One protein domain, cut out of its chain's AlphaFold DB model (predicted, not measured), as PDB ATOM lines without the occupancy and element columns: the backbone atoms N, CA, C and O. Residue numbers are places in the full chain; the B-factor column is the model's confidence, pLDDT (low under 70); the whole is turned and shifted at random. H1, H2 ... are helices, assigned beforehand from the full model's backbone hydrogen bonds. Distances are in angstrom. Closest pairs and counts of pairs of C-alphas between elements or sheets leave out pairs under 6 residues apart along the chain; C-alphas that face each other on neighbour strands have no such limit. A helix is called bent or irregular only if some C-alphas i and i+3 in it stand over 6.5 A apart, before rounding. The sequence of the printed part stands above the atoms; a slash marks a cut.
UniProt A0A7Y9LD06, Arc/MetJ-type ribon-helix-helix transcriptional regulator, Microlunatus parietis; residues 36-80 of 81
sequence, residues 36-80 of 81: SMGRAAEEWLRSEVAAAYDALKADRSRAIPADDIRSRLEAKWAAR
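What this domain is: This is residues 36 to 80 of the 81 residues of the protein "Arc/MetJ-type ribon-helix-helix transcriptional regulator" of Microlunatus parietis (UniProt A0A7Y9LD06). The model is a wide, open V of two separate helices, with the longer H1 as one arm, the shorter H2 as the other, and residues 59 to 65 joining them at the closed end. The printed part has 45 residues with two named helices, H1 then H2, and no named strand; its class is all helix. It is extended and flat, with a radius of gyration of the C-alphas of 14.6 A and spans of 34 by 30 by 11 A.

Where its parts are: H1, residues 36 to 58, begins at C-alpha 36 (27.886, 5.713, 6.456) and is 32.2 A long. It has a kink of 28 degrees near residue 45. It is neither bent nor irregular, but only just: C-alphas 47 and 50 are 6.4 A apart. H2, residues 66 to 78, is 18.4 A long and ends at C-alpha 78 (-1.638, 19.107, 17.769).

How they stand to each other: H1 and H2 are apart, with a short link of 7 residues between them. Every O i to N i+4 pair is within hydrogen-bond range in H2, and 17 of 19 in H1.

The domain as a whole: The C-alphas of Ser 36 and Ser 61, the two farthest apart, are 35.7 A apart. The printed part has no cut. Mean pLDDT of the printed part is 94.9; Ser 36 is under 70.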
ATOM      1  N   SER A  36      28.048   4.283   6.723       69.38
ATOM      2  CA  SER A  36      27.886   5.713   6.456       69.38
ATOM      3  C   SER A  36      26.991   6.380   7.499       69.38
ATOM      4  O   SER A  36      27.365   7.440   7.999       69.38
ATOM      5  N   MET A  37      25.867   5.761   7.874       74.75
ATOM      6  CA  MET A  37      25.018   6.246   8.964       74.75
ATOM      7  C   MET A  37      25.733   6.156  10.309       74.75
ATOM      8  O   MET A  37      25.670   7.107  11.082       74.75
ATOM      9  N   GLY A  38      26.493   5.087  10.557       86.88
ATOM     10  CA  GLY A  38      27.333   4.954  11.748       86.88
ATOM     11  C   GLY A  38      28.365   6.078  11.861       86.88
ATOM     12  O   GLY A  38      28.466   6.721  12.903       86.88
ATOM     13  N   ARG A  39      29.086   6.382  10.774       88.94
ATOM     14  CA  ARG A  39      30.058   7.490  10.740       88.94
ATOM     15  C   ARG A  39      29.396   8.859  10.888       88.94
ATOM     16  O   ARG A  39      29.916   9.695  11.618       88.94
ATOM     17  N   ALA A  40      28.263   9.093  10.227       90.00
ATOM     18  CA  ALA A  40      27.532  10.355  10.341       90.00
ATOM     19  C   ALA A  40      26.984  10.574  11.761       90.00
ATOM     20  O   ALA A  40      27.083  11.676  12.294       90.00
ATOM     21  N   ALA A  41      26.453   9.521  12.388       92.38
ATOM     22  CA  ALA A  41      26.000   9.565  13.772       92.38
ATOM     23  C   ALA A  41      27.167   9.823  14.736       92.38
ATOM     24  O   ALA A  41      27.043  10.666  15.619       92.38
ATOM     25  N   GLU A  42      28.305   9.154  14.544       94.69
ATOM     26  CA  GLU A  42      29.505   9.358  15.363       94.69
ATOM     27  C   GLU A  42      30.029  10.798  15.270       94.69
ATOM     28  O   GLU A  42      30.333  11.416  16.292       94.69
ATOM     29  N   GLU A  43      30.089  11.366  14.064       96.06
ATOM     30  CA  GLU A  43      30.512  12.754  13.860       96.06
ATOM     31  C   GLU A  43      29.557  13.736  14.550       96.06
ATOM     32  O   GLU A  43      29.997  14.646  15.255       96.06
ATOM     33  N   TRP A  44      28.245  13.525  14.419       96.62
ATOM     34  CA  TRP A  44      27.230  14.343  15.087       96.62
ATOM     35  C   TRP A  44      27.325  14.254  16.619       96.62
ATOM     36  O   TRP A  44      27.268  15.270  17.318       96.62
ATOM     37  N   LEU A  45      27.542  13.051  17.162       97.56
ATOM     38  CA  LEU A  45      27.730  12.846  18.599       97.56
ATOM     39  C   LEU A  45      28.952  13.610  19.126       97.56
ATOM     40  O   LEU A  45      28.886  14.224  20.194       97.56
ATOM     41  N   ARG A  46      30.062  13.597  18.383       97.19
ATOM     42  CA  ARG A  46      31.309  14.264  18.783       97.19
ATOM     43  C   ARG A  46      31.265  15.777  18.628       97.19
ATOM     44  O   ARG A  46      31.789  16.475  19.490       97.19
ATOM     45  N   SER A  47      30.682  16.276  17.545       96.00
ATOM     46  CA  SER A  47      30.696  17.705  17.217       96.00
ATOM     47  C   SER A  47      29.597  18.488  17.934       96.00
ATOM     48  O   SER A  47      29.856  19.577  18.447       96.00
ATOM     49  N   GLU A  48      28.386  17.936  18.026       97.69
ATOM     50  CA  GLU A  48      27.225  18.657  18.553       97.69
ATOM     51  C   GLU A  48      26.834  18.185  19.952       97.69
ATOM     52  O   GLU A  48      26.709  18.995  20.876       97.69
ATOM     53  N   VAL A  49      26.650  16.874  20.136       97.69
ATOM     54  CA  VAL A  49      26.107  16.342  21.397       97.69
ATOM     55  C   VAL A  49      27.094  16.522  22.544       97.69
ATOM     56  O   VAL A  49      26.686  16.954  23.623       97.69
ATOM     57  N   ALA A  50      28.383  16.257  22.318       97.88
ATOM     58  CA  ALA A  50      29.420  16.486  23.321       97.88
ATOM     59  C   ALA A  50      29.447  17.954  23.779       97.88
ATOM     60  O   ALA A  50      29.378  18.223  24.977       97.88
ATOM     61  N   ALA A  51      29.426  18.906  22.838       97.19
ATOM     62  CA  ALA A  51      29.413  20.334  23.151       97.19
ATOM     63  C   ALA A  51      28.153  20.750  23.932       97.19
ATOM     64  O   ALA A  51      28.239  21.483  24.920       97.19
ATOM     65  N   ALA A  52      26.974  20.263  23.530       97.06
ATOM     66  CA  ALA A  52      25.723  20.536  24.237       97.06
ATOM     67  C   ALA A  52      25.736  19.969  25.666       97.06
ATOM     68  O   ALA A  52      25.285  20.631  26.606       97.06
ATOM     69  N   TYR A  53      26.280  18.765  25.839       96.88
ATOM     70  CA  TYR A  53      26.386  18.100  27.129       96.88
ATOM     71  C   TYR A  53      27.385  18.784  28.064       96.88
ATOM     72  O   TYR A  53      27.062  19.023  29.228       96.88
ATOM     73  N   ASP A  54      28.563  19.157  27.565       97.69
ATOM     74  CA  ASP A  54      29.567  19.887  28.342       97.69
ATOM     75  C   ASP A  54      29.024  21.233  28.812       97.69
ATOM     76  O   ASP A  54      29.208  21.623  29.967       97.69
ATOM     77  N   ALA A  55      28.262  21.912  27.959       97.50
ATOM     78  CA  ALA A  55      27.668  23.186  28.310       97.50
ATOM     79  C   ALA A  55      26.513  23.048  29.327       97.50
ATOM     80  O   ALA A  55      26.349  23.921  30.177       97.50
ATOM     81  N   LEU A  56      25.759  21.940  29.304       97.00
ATOM     82  CA  LEU A  56      24.798  21.586  30.361       97.00
ATOM     83  C   LEU A  56      25.495  21.197  31.675       97.00
ATOM     84  O   LEU A  56      24.992  21.481  32.762       97.00
ATOM     85  N   LYS A  57      26.651  20.529  31.601       97.12
ATOM     86  CA  LYS A  57      27.466  20.219  32.782       97.12
ATOM     87  C   LYS A  57      28.009  21.484  33.436       97.12
ATOM     88  O   LYS A  57      27.975  21.567  34.662       97.12
ATOM     89  N   ALA A  58      28.499  22.423  32.630       98.12
ATOM     90  CA  ALA A  58      29.020  23.706  33.088       98.12
ATOM     91  C   ALA A  58      27.915  24.594  33.677       98.12
ATOM     92  O   ALA A  58      28.140  25.257  34.686       98.12
ATOM     93  N   ASP A  59      26.718  24.566  33.085       97.56
ATOM     94  CA  ASP A  59      25.564  25.330  33.545       97.56
ATOM     95  C   ASP A  59      24.300  24.462  33.607       97.56
ATOM     96  O   ASP A  59      23.592  24.240  32.618       97.56
ATOM     97  N   ARG A  60      23.987  24.003  34.823       95.56
ATOM     98  CA  ARG A  60      22.812  23.170  35.104       95.56
ATOM     99  C   ARG A  60      21.487  23.913  34.960       95.56
ATOM    100  O   ARG A  60      20.465  23.246  34.812       95.56
ATOM    101  N   SER A  61      21.476  25.248  34.980       96.38
ATOM    102  CA  SER A  61      20.245  26.030  34.789       96.38
ATOM    103  C   SER A  61      19.674  25.883  33.375       96.38
ATOM    104  O   SER A  61      18.496  26.138  33.147       96.38
ATOM    105  N   ARG A  62      20.485  25.379  32.436       94.69
ATOM    106  CA  ARG A  62      20.081  25.037  31.067       94.69
ATOM    107  C   ARG A  62      19.222  23.779  30.965       94.69
ATOM    108  O   ARG A  62      18.747  23.468  29.873       94.69
ATOM    109  N   ALA A  63      19.074  23.015  32.048       95.75
ATOM    110  CA  ALA A  63      18.238  21.826  32.049       95.75
ATOM    111  C   ALA A  63      16.768  22.207  31.825       95.75
ATOM    112  O   ALA A  63      16.238  23.086  32.501       95.75
ATOM    113  N   ILE A  64      16.105  21.508  30.904       95.12
ATOM    114  CA  ILE A  64      14.672  21.679  30.659       95.12
ATOM    115  C   ILE A  64      13.924  20.561  31.399       95.12
ATOM    116  O   ILE A  64      14.274  19.389  31.213       95.12
ATOM    117  N   PRO A  65      12.911  20.878  32.223       96.00
ATOM    118  CA  PRO A  65      12.062  19.877  32.857       96.00
ATOM    119  C   PRO A  65      11.391  18.953  31.835       96.00
ATOM    120  O   PRO A  65      10.958  19.379  30.763       96.00
ATOM    121  N   ALA A  66      11.262  17.673  32.180       95.81
ATOM    122  CA  ALA A  66      10.673  16.680  31.282       95.81
ATOM    123  C   ALA A  66       9.217  17.007  30.901       95.81
ATOM    124  O   ALA A  66       8.806  16.757  29.766       95.81
ATOM    125  N   ASP A  67       8.452  17.595  31.822       97.62
ATOM    126  CA  ASP A  67       7.057  17.969  31.582       97.62
ATOM    127  C   ASP A  67       6.928  19.136  30.589       97.62
ATOM    128  O   ASP A  67       6.030  19.123  29.743       97.62
ATOM    129  N   ASP A  68       7.878  20.077  30.595       97.62
ATOM    130  CA  ASP A  68       7.937  21.169  29.616       97.62
ATOM    131  C   ASP A  68       8.247  20.631  28.214       97.62
ATOM    132  O   ASP A  68       7.632  21.039  27.224       97.62
ATOM    133  N   ILE A  69       9.169  19.662  28.119       97.06
ATOM    134  CA  ILE A  69       9.472  18.969  26.859       97.06
ATOM    135  C   ILE A  69       8.230  18.246  26.335       97.06
ATOM    136  O   ILE A  69       7.889  18.401  25.160       97.06
ATOM    137  N   ARG A  70       7.534  17.486  27.190       97.25
ATOM    138  CA  ARG A  70       6.325  16.742  26.807       97.25
ATOM    139  C   ARG A  70       5.236  17.684  26.298       97.25
ATOM    140  O   ARG A  70       4.771  17.505  25.176       97.25
ATOM    141  N   SER A  71       4.926  18.728  27.062       97.81
ATOM    142  CA  SER A  71       3.909  19.724  26.705       97.81
ATOM    143  C   SER A  71       4.215  20.394  25.362       97.81
ATOM    144  O   SER A  71       3.338  20.567  24.514       97.81
ATOM    145  N   ARG A  72       5.488  20.727  25.112       97.38
ATOM    146  CA  ARG A  72       5.921  21.335  23.847       97.38
ATOM    147  C   ARG A  72       5.819  20.370  22.662       97.38
ATOM    148  O   ARG A  72       5.489  20.803  21.558       97.38
ATOM    149  N   LEU A  73       6.106  19.083  22.864       97.38
ATOM    150  CA  LEU A  73       5.940  18.056  21.831       97.38
ATOM    151  C   LEU A  73       4.465  17.813  21.505       97.38
ATOM    152  O   LEU A  73       4.122  17.747  20.326       97.38
ATOM    153  N   GLU A  74       3.599  17.740  22.517       97.75
ATOM    154  CA  GLU A  74       2.148  17.598  22.347       97.75
ATOM    155  C   GLU A  74       1.559  18.774  21.567       97.75
ATOM    156  O   GLU A  74       0.877  18.560  20.566       97.75
ATOM    157  N   ALA A  75       1.902  20.012  21.938       97.62
ATOM    158  CA  ALA A  75       1.476  21.206  21.210       97.62
ATOM    159  C   ALA A  75       1.943  21.190  19.745       97.62
ATOM    160  O   ALA A  75       1.175  21.512  18.837       97.62
ATOM    161  N   LYS A  76       3.192  20.776  19.490       97.25
ATOM    162  CA  LYS A  76       3.723  20.643  18.127       97.25
ATOM    163  C   LYS A  76       2.972  19.582  17.320       97.25
ATOM    164  O   LYS A  76       2.777  19.772  16.122       97.25
ATOM    165  N   TRP A  77       2.578  18.475  17.947       95.75
ATOM    166  CA  TRP A  77       1.789  17.436  17.287       95.75
ATOM    167  C   TRP A  77       0.363  17.914  17.003       95.75
ATOM    168  O   TRP A  77      -0.104  17.784  15.878       95.75
ATOM    169  N   ALA A  78      -0.301  18.548  17.967       96.12
ATOM    170  CA  ALA A  78      -1.638  19.107  17.769       96.12
ATOM    171  C   ALA A  78      -1.677  20.166  16.650       96.12
ATOM    172  O   ALA A  78      -2.658  20.260  15.928       96.12
ATOM    173  N   ALA A  79      -0.598  20.927  16.450       95.38
ATOM    174  CA  ALA A  79      -0.496  21.903  15.361       95.38
ATOM    175  C   ALA A  79      -0.254  21.284  13.968       95.38
ATOM    176  O   ALA A  79      -0.175  22.010  12.978       95.38
ATOM    177  N   ARG A  80      -0.055  19.964  13.884       88.50
ATOM    178  CA  ARG A  80       0.224  19.240  12.636       88.50
ATOM    179  C   ARG A  80      -1.024  18.567  12.045       88.50
ATOM    180  O   ARG A  80      -0.957  18.125  10.899       88.50
TER     181      ARG A  80